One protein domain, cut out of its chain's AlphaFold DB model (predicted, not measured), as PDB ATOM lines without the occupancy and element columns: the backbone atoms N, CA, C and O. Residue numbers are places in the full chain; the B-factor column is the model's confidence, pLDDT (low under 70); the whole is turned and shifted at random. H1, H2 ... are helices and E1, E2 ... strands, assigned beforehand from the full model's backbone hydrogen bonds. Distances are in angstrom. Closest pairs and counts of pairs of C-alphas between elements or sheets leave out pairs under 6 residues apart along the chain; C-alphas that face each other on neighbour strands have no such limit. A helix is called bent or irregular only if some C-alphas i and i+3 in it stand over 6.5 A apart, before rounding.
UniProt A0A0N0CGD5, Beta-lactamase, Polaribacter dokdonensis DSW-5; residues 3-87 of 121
ATOM      1  N   ALA A   3     138.889 180.764 126.697       96.25
ATOM      2  CA  ALA A   3     137.787 181.680 126.973       96.25
ATOM      3  C   ALA A   3     137.404 181.670 128.459       96.25
ATOM      4  O   ALA A   3     137.543 180.655 129.140       96.25
ATOM      5  N   LYS A   4     136.914 182.808 128.955       97.38
ATOM      6  CA  LYS A   4     136.360 182.978 130.302       97.38
ATOM      7  C   LYS A   4     135.145 183.895 130.220       97.38
ATOM      8  O   LYS A   4     135.235 184.956 129.610       97.38
ATOM      9  N   ASN A   5     134.043 183.503 130.860       95.69
ATOM     10  CA  ASN A   5     132.776 184.246 130.846       95.69
ATOM     11  C   ASN A   5     132.346 184.601 129.413       95.69
ATOM     12  O   ASN A   5     132.174 185.772 129.092       95.69
ATOM     13  N   GLU A   6     132.295 183.588 128.539       94.06
ATOM     14  CA  GLU A   6     131.907 183.708 127.117       94.06
ATOM     15  C   GLU A   6     132.828 184.585 126.249       94.06
ATOM     16  O   GLU A   6     132.638 184.690 125.041       94.06
ATOM     17  N   LYS A   7     133.884 185.166 126.828       94.25
ATOM     18  CA  LYS A   7     134.846 186.006 126.123       94.25
ATOM     19  C   LYS A   7     136.159 185.264 125.905       94.25
ATOM     20  O   LYS A   7     136.750 184.735 126.849       94.25
ATOM     21  N   ALA A   8     136.656 185.268 124.670       94.69
ATOM     22  CA  ALA A   8     138.012 184.816 124.378       94.69
ATOM     23  C   ALA A   8     139.024 185.725 125.098       94.69
ATOM     24  O   ALA A   8     139.022 186.943 124.913       94.69
ATOM     25  N   ILE A   9     139.873 185.134 125.940       97.38
ATOM     26  CA  ILE A   9     140.957 185.835 126.650       97.38
ATOM     27  C   ILE A   9     142.323 185.570 126.015       97.38
ATOM     28  O   ILE A   9     143.291 186.258 126.321       97.38
ATOM     29  N   TYR A  10     142.400 184.573 125.134       96.56
ATOM     30  CA  TYR A  10     143.598 184.235 124.386       96.56
ATOM     31  C   TYR A  10     143.225 183.496 123.108       96.56
ATOM     32  O   TYR A  10     142.476 182.517 123.164       96.56
ATOM     33  N   ASP A  11     143.785 183.903 121.975       95.50
ATOM     34  CA  ASP A  11     143.680 183.145 120.737       95.50
ATOM     35  C   ASP A  11     144.924 183.340 119.875       95.50
ATOM     36  O   ASP A  11     145.255 184.458 119.507       95.50
ATOM     37  N   ASN A  12     145.644 182.252 119.619       95.88
ATOM     38  CA  ASN A  12     146.864 182.228 118.819       95.88
ATOM     39  C   ASN A  12     147.041 180.836 118.207       95.88
ATOM     40  O   ASN A  12     146.593 179.834 118.773       95.88
ATOM     41  N   ALA A  13     147.744 180.786 117.080       96.75
ATOM     42  CA  ALA A  13     148.146 179.566 116.393       96.75
ATOM     43  C   ALA A  13     149.677 179.476 116.354       96.75
ATOM     44  O   ALA A  13     150.356 180.475 116.127       96.75
ATOM     45  N   PHE A  14     150.219 178.277 116.569       96.56
ATOM     46  CA  PHE A  14     151.663 178.038 116.594       96.56
ATOM     47  C   PHE A  14     152.029 176.824 115.748       96.56
ATOM     48  O   PHE A  14     151.254 175.876 115.626       96.56
ATOM     49  N   GLY A  15     153.246 176.835 115.203       96.81
ATOM     50  CA  GLY A  15     153.786 175.725 114.423       96.81
ATOM     51  C   GLY A  15     153.269 175.686 112.985       96.81
ATOM     52  O   GLY A  15     152.979 176.718 112.378       96.81
ATOM     53  N   LYS A  16     153.203 174.476 112.422       97.12
ATOM     54  CA  LYS A  16     152.848 174.226 111.021       97.12
ATOM     55  C   LYS A  16     151.648 173.288 110.940       97.12
ATOM     56  O   LYS A  16     151.612 172.285 111.646       97.12
ATOM     57  N   SER A  17     150.691 173.609 110.074       96.12
ATOM     58  CA  SER A  17     149.534 172.757 109.758       96.12
ATOM     59  C   SER A  17     149.901 171.624 108.794       96.12
ATOM     60  O   SER A  17     149.285 170.562 108.820       96.12
ATOM     61  N   ASN A  18     150.941 171.826 107.982       96.06
ATOM     62  CA  ASN A  18     151.522 170.808 107.117       96.06
ATOM     63  C   ASN A  18     153.054 170.930 107.132       96.06
ATOM     64  O   ASN A  18     153.603 171.979 106.792       96.06
ATOM     65  N   LEU A  19     153.741 169.861 107.543       95.50
ATOM     66  CA  LEU A  19     155.203 169.840 107.627       95.50
ATOM     67  C   LEU A  19     155.866 169.769 106.247       95.50
ATOM     68  O   LEU A  19     156.830 170.496 106.016       95.50
ATOM     69  N   GLU A  20     155.336 168.945 105.340       97.06
ATOM     70  CA  GLU A  20     155.881 168.714 103.992       97.06
ATOM     71  C   GLU A  20     155.796 169.976 103.132       97.06
ATOM     72  O   GLU A  20     156.758 170.363 102.477       97.06
ATOM     73  N   LEU A  21     154.651 170.658 103.191       97.12
ATOM     74  CA  LEU A  21     154.399 171.902 102.462       97.12
ATOM     75  C   LEU A  21     154.839 173.146 103.238       97.12
ATOM     76  O   LEU A  21     154.558 174.266 102.813       97.12
ATOM     77  N   ASN A  22     155.483 172.969 104.394       96.06
ATOM     78  CA  ASN A  22     155.925 174.058 105.257       96.06
ATOM     79  C   ASN A  22     154.812 175.091 105.564       96.06
ATOM     80  O   ASN A  22     155.064 176.291 105.659       96.06
ATOM     81  N   THR A  23     153.561 174.643 105.683       97.44
ATOM     82  CA  THR A  23     152.403 175.536 105.799       97.44
ATOM     83  C   THR A  23     152.233 175.989 107.249       97.44
ATOM     84  O   THR A  23     152.117 175.130 108.128       97.44
ATOM     85  N   PRO A  24     152.207 177.303 107.539       97.44
ATOM     86  CA  PRO A  24     152.024 177.793 108.899       97.44
ATOM     87  C   PRO A  24     150.642 177.421 109.446       97.44
ATOM     88  O   PRO A  24     149.664 177.283 108.706       97.44
ATOM     89  N   MET A  25     150.566 177.244 110.763       97.62
ATOM     90  CA  MET A  25     149.294 177.085 111.457       97.62
ATOM     91  C   MET A  25     148.531 178.413 111.459       97.62
ATOM     92  O   MET A  25     149.102 179.448 111.786       97.62
ATOM     93  N   GLN A  26     147.238 178.365 111.148       96.81
ATOM     94  CA  GLN A  26     146.327 179.512 111.216       96.81
ATOM     95  C   GLN A  26     145.202 179.249 112.220       96.81
ATOM     96  O   GLN A  26     144.855 178.091 112.463       96.81
ATOM     97  N   LEU A  27     144.587 180.304 112.764       95.81
ATOM     98  CA  LEU A  27     143.465 180.189 113.713       95.81
ATOM     99  C   LEU A  27     142.263 179.415 113.146       95.81
ATOM    100  O   LEU A  27     141.534 178.772 113.892       95.81
ATOM    101  N   ASN A  28     142.079 179.435 111.825       95.00
ATOM    102  CA  ASN A  28     141.016 178.718 111.119       95.00
ATOM    103  C   ASN A  28     141.437 177.324 110.610       95.00
ATOM    104  O   ASN A  28     140.722 176.730 109.803       95.00
ATOM    105  N   THR A  29     142.586 176.794 111.044       94.94
ATOM    106  CA  THR A  29     143.006 175.436 110.666       94.94
ATOM    107  C   THR A  29     142.051 174.410 111.272       94.94
ATOM    108  O   THR A  29     141.812 174.407 112.478       94.94
ATOM    109  N   VAL A  30     141.523 173.510 110.441       92.88
ATOM    110  CA  VAL A  30     140.605 172.450 110.875       92.88
ATOM    111  C   VAL A  30     141.391 171.228 111.350       92.88
ATOM    112  O   VAL A  30     142.289 170.749 110.658       92.88
ATOM    113  N   PHE A  31     141.011 170.689 112.509       90.19
ATOM    114  CA  PHE A  31     141.597 169.481 113.088       90.19
ATOM    115  C   PHE A  31     140.584 168.339 113.150       90.19
ATOM    116  O   PHE A  31     139.394 168.548 113.381       90.19
ATOM    117  N   GLN A  32     141.074 167.106 113.027       87.81
ATOM    118  CA  GLN A  32     140.293 165.932 113.398       87.81
ATOM    119  C   GLN A  32     140.238 165.841 114.926       87.81
ATOM    120  O   GLN A  32     141.223 165.490 115.570       87.81
ATOM    121  N   ILE A  33     139.078 166.143 115.508       88.12
ATOM    122  CA  ILE A  33     138.892 166.178 116.969       88.12
ATOM    123  C   ILE A  33     138.712 164.785 117.604       88.12
ATOM    124  O   ILE A  33     138.557 164.659 118.819       88.12
ATOM    125  N   GLY A  34     138.725 163.726 116.788       85.12
ATOM    126  CA  GLY A  34     138.683 162.336 117.238       85.12
ATOM    127  C   GLY A  34     137.498 162.048 118.161       85.12
ATOM    128  O   GLY A  34     136.346 162.309 117.813       85.12
ATOM    129  N   LEU A  35     137.777 161.510 119.352       85.81
ATOM    130  CA  LEU A  35     136.754 161.082 120.313       85.81
ATOM    131  C   LEU A  35     135.864 162.221 120.829       85.81
ATOM    132  O   LEU A  35     134.754 161.931 121.266       85.81
ATOM    133  N   ILE A  36     136.280 163.490 120.722       90.38
ATOM    134  CA  ILE A  36     135.431 164.643 121.082       90.38
ATOM    135  C   ILE A  36     134.121 164.628 120.270       90.38
ATOM    136  O   ILE A  36     133.075 165.029 120.774       90.38
ATOM    137  N   THR A  37     134.135 164.050 119.064       89.94
ATOM    138  CA  THR A  37     132.943 163.836 118.223       89.94
ATOM    139  C   THR A  37     131.790 163.146 118.972       89.94
ATOM    140  O   THR A  37     130.630 163.457 118.717       89.94
ATOM    141  N   LYS A  38     132.079 162.265 119.945       87.81
ATOM    142  CA  LYS A  38     131.065 161.553 120.746       87.81
ATOM    143  C   LYS A  38     130.108 162.489 121.477       87.81
ATOM    144  O   LYS A  38     128.919 162.199 121.552       87.81
ATOM    145  N   GLN A  39     130.609 163.622 121.970       92.44
ATOM    146  CA  GLN A  39     129.783 164.601 122.680       92.44
ATOM    147  C   GLN A  39     128.705 165.179 121.754       92.44
ATOM    148  O   GLN A  39     127.547 165.287 122.142       92.44
ATOM    149  N   PHE A  40     129.052 165.460 120.497       94.81
ATOM    150  CA  PHE A  40     128.106 165.958 119.498       94.81
ATOM    151  C   PHE A  40     127.092 164.885 119.074       94.81
ATOM    152  O   PHE A  40     125.903 165.181 118.923       94.81
ATOM    153  N   THR A  41     127.528 163.629 118.943       93.44
ATOM    154  CA  THR A  41     126.616 162.500 118.698       93.44
ATOM    155  C   THR A  41     125.633 162.317 119.855       93.44
ATOM    156  O   THR A  41     124.434 162.176 119.619       93.44
ATOM    157  N   ALA A  42     126.109 162.381 121.103       95.00
ATOM    158  CA  ALA A  42     125.266 162.292 122.292       95.00
ATOM    159  C   ALA A  42     124.221 163.416 122.334       95.00
ATOM    160  O   ALA A  42     123.041 163.139 122.528       95.00
ATOM    161  N   VAL A  43     124.623 164.665 122.063       97.25
ATOM    162  CA  VAL A  43     123.689 165.801 121.959       97.25
ATOM    163  C   VAL A  43     122.639 165.551 120.878       97.25
ATOM    164  O   VAL A  43     121.455 165.736 121.131       97.25
ATOM    165  N   SER A  44     123.038 165.050 119.709       97.06
ATOM    166  CA  SER A  44     122.103 164.744 118.616       97.06
ATOM    167  C   SER A  44     121.058 163.697 119.025       97.06
ATOM    168  O   SER A  44     119.874 163.847 118.725       97.06
ATOM    169  N   ILE A  45     121.469 162.658 119.760       96.75
ATOM    170  CA  ILE A  45     120.562 161.638 120.309       96.75
ATOM    171  C   ILE A  45     119.601 162.256 121.333       96.75
ATOM    172  O   ILE A  45     118.404 161.973 121.298       96.75
ATOM    173  N   LEU A  46     120.097 163.116 122.224       97.50
ATOM    174  CA  LEU A  46     119.269 163.783 123.232       97.50
ATOM    175  C   LEU A  46     118.266 164.759 122.604       97.50
ATOM    176  O   LEU A  46     117.120 164.797 123.036       97.50
ATOM    177  N   MET A  47     118.642 165.466 121.537       98.44
ATOM    178  CA  MET A  47     117.717 166.304 120.764       98.44
ATOM    179  C   MET A  47     116.597 165.474 120.121       98.44
ATOM    180  O   MET A  47     115.441 165.893 120.105       98.44
ATOM    181  N   LEU A  48     116.901 164.277 119.606       98.06
ATOM    182  CA  LEU A  48     115.874 163.360 119.094       98.06
ATOM    183  C   LEU A  48     114.953 162.852 120.212       98.06
ATOM    184  O   LEU A  48     113.751 162.699 119.985       98.06
ATOM    185  N   ALA A  49     115.503 162.608 121.405       98.06
ATOM    186  CA  ALA A  49     114.728 162.214 122.576       98.06
ATOM    187  C   ALA A  49     113.772 163.328 123.031       98.06
ATOM    188  O   ALA A  49     112.598 163.066 123.279       98.06
ATOM    189  N   GLU A  50     114.249 164.573 123.072       98.12
ATOM    190  CA  GLU A  50     113.439 165.758 123.383       98.12
ATOM    191  C   GLU A  50     112.297 165.952 122.375       98.12
ATOM    192  O   GLU A  50     111.173 166.268 122.752       98.12
ATOM    193  N   GLN A  51     112.548 165.663 121.094       98.44
ATOM    194  CA  GLN A  51     111.532 165.681 120.035       98.44
ATOM    195  C   GLN A  51     110.551 164.493 120.089       98.44
ATOM    196  O   GLN A  51     109.701 164.369 119.208       98.44
ATOM    197  N   GLY A  52     110.684 163.579 121.056       97.50
ATOM    198  CA  GLY A  52     109.843 162.385 121.176       97.50
ATOM    199  C   GLY A  52     110.062 161.337 120.078       97.50
ATOM    200  O   GLY A  52     109.259 160.417 119.945       97.50
ATOM    201  N   LYS A  53     111.138 161.449 119.283       97.56
ATOM    202  CA  LYS A  53     111.447 160.509 118.186       97.56
ATOM    203  C   LYS A  53     112.050 159.194 118.681       97.56
ATOM    204  O   LYS A  53     111.982 158.190 117.979       97.56
ATOM    205  N   LEU A  54     112.640 159.207 119.873       97.12
ATOM    206  CA  LEU A  54     113.151 158.033 120.576       97.12
ATOM    207  C   LEU A  54     113.037 158.234 122.088       97.12
ATOM    208  O   LEU A  54     112.891 159.360 122.557       97.12
ATOM    209  N   ASN A  55     113.157 157.159 122.863       97.62
ATOM    210  CA  ASN A  55     113.379 157.244 124.305       97.62
ATOM    211  C   ASN A  55     114.770 156.693 124.628       97.62
ATOM    212  O   ASN A  55     115.133 155.623 124.158       97.62
ATOM    213  N   ILE A  56     115.554 157.374 125.467       96.69
ATOM    214  CA  ILE A  56     116.889 156.882 125.858       96.69
ATOM    215  C   ILE A  56     116.841 155.547 126.624       96.69
ATOM    216  O   ILE A  56     117.842 154.843 126.710       96.69
ATOM    217  N   LYS A  57     115.680 155.183 127.175       96.00
ATOM    218  CA  LYS A  57     115.434 153.882 127.808       96.00
ATOM    219  C   LYS A  57     114.973 152.812 126.818       96.00
ATOM    220  O   LYS A  57     114.791 151.670 127.228       96.00
ATOM    221  N   ASP A  58     114.779 153.163 125.545       94.62
ATOM    222  CA  ASP A  58     114.473 152.180 124.515       94.62
ATOM    223  C   ASP A  58     115.608 151.165 124.425       94.62
ATOM    224  O   ASP A  58     116.797 151.512 124.445       94.62
ATOM    225  N   ASN A  59     115.211 149.904 124.285       91.56
ATOM    226  CA  ASN A  59     116.125 148.844 123.923       91.56
ATOM    227  C   ASN A  59     116.648 149.081 122.501       91.56
ATOM    228  O   ASN A  59     115.889 149.440 121.598       91.56
ATOM    229  N   ILE A  60     117.942 148.867 122.299       88.25
ATOM    230  CA  ILE A  60     118.605 149.066 121.013       88.25
ATOM    231  C   ILE A  60     118.075 148.121 119.918       88.25
ATOM    232  O   ILE A  60     118.082 148.485 118.742       88.25
ATOM    233  N   GLU A  61     117.523 146.963 120.295       88.25
ATOM    234  CA  GLU A  61     116.845 146.009 119.402       88.25
ATOM    235  C   GLU A  61     115.695 146.628 118.613       88.25
ATOM    236  O   GLU A  61     115.430 146.227 117.483       88.25
ATOM    237  N   LYS A  62     115.033 147.643 119.181       89.94
ATOM    238  CA  LYS A  62     113.973 148.394 118.500       89.94
ATOM    239  C   LYS A  62     114.472 149.039 117.204       89.94
ATOM    240  O   LYS A  62     113.701 149.186 116.261       89.94
ATOM    241  N   TYR A  63     115.742 149.440 117.176       87.06
ATOM    242  CA  TYR A  63     116.374 150.131 116.050       87.06
ATOM    243  C   TYR A  63     117.236 149.195 115.199       87.06
ATOM    244  O   TYR A  63     117.452 149.473 114.022       87.06
ATOM    245  N   PHE A  64     117.708 148.092 115.787       83.88
ATOM    246  CA  PHE A  64     118.584 147.122 115.137       83.88
ATOM    247  C   PHE A  64     118.174 145.674 115.475       83.88
ATOM    248  O   PHE A  64     118.904 144.971 116.187       83.88
ATOM    249  N   PRO A  65     117.004 145.210 114.998       83.19
ATOM    250  CA  PRO A  65     116.455 143.898 115.350       83.19
ATOM    251  C   PRO A  65     117.366 142.731 114.940       83.19
ATOM    252  O   PRO A  65     117.359 141.681 115.577       83.19
ATOM    253  N   GLU A  66     118.206 142.915 113.923       77.56
ATOM    254  CA  GLU A  66     119.184 141.925 113.471       77.56
ATOM    255  C   GLU A  66     120.270 141.579 114.515       77.56
ATOM    256  O   GLU A  66     120.934 140.554 114.377       77.56
ATOM    257  N   TYR A  67     120.438 142.391 115.569       71.69
ATOM    258  CA  TYR A  67     121.428 142.174 116.636       71.69
ATOM    259  C   TYR A  67     120.816 141.737 117.974       71.69
ATOM    260  O   TYR A  67     121.532 141.648 118.977       71.69
ATOM    261  N   ALA A  68     119.521 141.411 117.994       71.69
ATOM    262  CA  ALA A  68     118.784 141.097 119.216       71.69
ATOM    263  C   ALA A  68     119.385 139.961 120.057       71.69
ATOM    264  O   ALA A  68     119.478 140.037 121.280       71.69
ATOM    265  N   SER A  69     119.938 138.930 119.418       72.44
ATOM    266  CA  SER A  69     120.559 137.814 120.144       72.44
ATOM    267  C   SER A  69     121.720 138.230 121.055       72.44
ATOM    268  O   SER A  69     121.955 137.579 122.071       72.44
ATOM    269  N   ASN A  70     122.427 139.314 120.725       70.38
ATOM    270  CA  ASN A  70     123.585 139.768 121.487       70.38
ATOM    271  C   ASN A  70     123.245 140.914 122.456       70.38
ATOM    272  O   ASN A  70     124.016 141.159 123.385       70.38
ATOM    273  N   TRP A  71     122.179 141.682 122.194       74.00
ATOM    274  CA  TRP A  71     121.986 143.043 122.732       74.00
ATOM    275  C   TRP A  71     120.684 143.222 123.536       74.00
ATOM    276  O   TRP A  71     120.265 144.347 123.807       74.00
ATOM    277  N   LYS A  72     120.098 142.112 123.991       73.44
ATOM    278  CA  LYS A  72     118.774 142.040 124.623       73.44
ATOM    279  C   LYS A  72     118.539 142.913 125.851       73.44
ATOM    280  O   LYS A  72     117.399 143.280 126.104       73.44
ATOM    281  N   ASP A  73     119.589 143.330 126.551       84.06
ATOM    282  CA  ASP A  73     119.484 144.174 127.754       84.06
ATOM    283  C   ASP A  73     120.164 145.547 127.590       84.06
ATOM    284  O   ASP A  73     120.477 146.249 128.558       84.06
ATOM    285  N   ILE A  74     120.429 145.952 126.345       86.69
ATOM    286  CA  ILE A  74     121.166 147.175 126.034       86.69
ATOM    287  C   ILE A  74     120.195 148.285 125.645       86.69
ATOM    288  O   ILE A  74     119.417 148.162 124.703       86.69
ATOM    289  N   THR A  75     120.271 149.407 126.357       91.50
ATOM    290  CA  THR A  75     119.487 150.608 126.066       91.50
ATOM    291  C   THR A  75     120.370 151.673 125.435       91.50
ATOM    292  O   THR A  75     121.597 151.644 125.570       91.50
ATOM    293  N   ILE A  76     119.747 152.665 124.800       92.44
ATOM    294  CA  ILE A  76     120.452 153.864 124.324       92.44
ATOM    295  C   ILE A  76     121.210 154.544 125.480       92.44
ATOM    296  O   ILE A  76     122.347 154.977 125.303       92.44
ATOM    297  N   TYR A  77     120.636 154.578 126.686       94.06
ATOM    298  CA  TYR A  77     121.274 155.128 127.885       94.06
ATOM    299  C   TYR A  77     122.584 154.413 128.247       94.06
ATOM    300  O   TYR A  77     123.549 155.071 128.634       94.06
ATOM    301  N   HIS A  78     122.645 153.086 128.102       91.00
ATOM    302  CA  HIS A  78     123.876 152.333 128.352       91.00
ATOM    303  C   HIS A  78     124.994 152.707 127.368       91.00
ATOM    304  O   HIS A  78     126.160 152.761 127.760       91.00
ATOM    305  N   LEU A  79     124.637 152.995 126.110       88.81
ATOM    306  CA  LEU A  79     125.582 153.454 125.088       88.81
ATOM    307  C   LEU A  79     126.086 154.867 125.396       88.81
ATOM    308  O   LEU A  79     127.292 155.080 125.425       88.81
ATOM    309  N   LEU A  80     125.184 155.800 125.717       91.75
ATOM    310  CA  LEU A  80     125.536 157.187 126.054       91.75
ATOM    311  C   LEU A  80     126.443 157.310 127.290       91.75
ATOM    312  O   LEU A  80     127.192 158.275 127.399       91.75
ATOM    313  N   ASN A  81     126.362 156.353 128.223       90.19
ATOM    314  CA  ASN A  81     127.111 156.374 129.482       90.19
ATOM    315  C   ASN A  81     128.254 155.369 129.549       90.19
ATOM    316  O   ASN A  81     128.833 155.202 130.622       90.19
ATOM    317  N   HIS A  82     128.588 154.692 128.446       85.69
ATOM    318  CA  HIS A  82     129.753 153.813 128.419       85.69
ATOM    319  C   HIS A  82     129.718 152.679 129.476       85.69
ATOM    320  O   HIS A  82     130.753 152.240 129.974       85.69
ATOM    321  N   THR A  83     128.536 152.174 129.853       82.00
ATOM    322  CA  THR A  83     128.401 151.210 130.971       82.00
ATOM    323  C   THR A  83     128.442 149.743 130.540       82.00
ATOM    324  O   THR A  83     128.266 148.841 131.358       82.00
ATOM    325  N   LEU A  84     128.646 149.473 129.252       72.44
ATOM    326  CA  LEU A  84     128.596 148.126 128.692       72.44
ATOM    327  C   LEU A  84     129.975 147.473 128.704       72.44
ATOM    328  O   LEU A  84     130.937 148.019 128.172       72.44
ATOM    329  N   ARG A  85     130.073 146.238 129.202       63.44
ATOM    330  CA  ARG A  85     131.307 145.443 129.114       63.44
ATOM    331  C   ARG A  85     131.407 144.685 127.782       63.44
ATOM    332  O   ARG A  85     131.603 143.472 127.767       63.44
ATOM    333  N   ILE A  86     131.245 145.395 126.666       64.19
ATOM    334  CA  ILE A  86     131.426 144.847 125.311       64.19
ATOM    335  C   ILE A  86     132.897 144.992 124.921       64.19
ATOM    336  O   ILE A  86     133.507 146.038 125.149       64.19
ATOM    337  N   LYS A  87     133.481 143.943 124.330       59.97
ATOM    338  CA  LYS A  87     134.855 143.997 123.820       59.97
ATOM    339  C   LYS A  87     134.952 145.065 122.731       59.97
ATOM    340  O   LYS A  87     134.190 145.042 121.770       59.97
TER     341      LYS A  87
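What this domain is: This is residues 3 to 87 of the 121 residues of the protein "Beta-lactamase" of Polaribacter dokdonensis DSW-5 (UniProt A0A0N0CGD5). Beginning at the first printed residue, the model is a long, open string of parts: an arm of loops with two short strands, E1 and E2, then one long helix, H1, in the middle, and beyond it a small head of loops and two short helices, H2 and H3, where the chain folds back so that H3 comes near H1. Residues 4 to 10 stick out from the arm, far from the helices. The printed part has 85 residues with two named strands and three named helices, in the order E1, E2, H1, H2, H3; it is mostly helix by its named elements, which hold 36 of the 85 residues, under half. The whole is extended, with a radius of gyration of the C-alphas of 20.0 A and spans of 53 by 36 by 22 A.

Where its parts are: Find C-alpha 7 at (134.846, 186.006, 126.123), where E1 begins; it runs through residues 7 to 10, 9.1 A from first to last C-alpha. E2 follows at residues 16 to 18, 5.4 A long. Look next at C-alpha 34, at (138.683, 162.336, 117.238): from there H1, residues 34 to 50, runs 26.2 A to C-alpha 50. H2 is residues 65 to 71, 9.3 A long, and H3 is residues 76 to 80, 6.3 A long, ending at C-alpha 80 at (125.536, 157.187, 126.054).

How they stand to each other: E1 and E2 pair with no named strand, but look for two short antiparallel pairings: residues 3 to 4 with residues 7 to 8 of E1, and residues 16 to 18 of E2 with residues 23 to 24. E1 and E2 are apart, and E2 is apart from H1. H1 is close to H3 but not clearly touching; their closest C-alphas, those of Ala 42 and Leu 80, are 6.3 A apart. H2 touches no helix. H1 is neither bent nor irregular, but only just: C-alphas 34 and 37 are 6.0 A apart. H2 is irregular, with C-alphas 66 and 69 8.0 A apart. Every O i to N i+4 pair is within hydrogen-bond range in H3, against 10 of 13 in H1 and 1 of 3 in H2, where 3 of 4 O i to N i+3 pairs are within range.

The domain as a whole: The two C-alphas farthest apart are those of Asn 22 and Ser 69, 52.8 A. The links E2 to H1, 15 residues, and H1 to H2, 14 residues, are long; E1 to E2 and H2 to H3 are tight. The printed part has no cut. Its mean pLDDT is 90.5, and residues 85 to 87 are under 70.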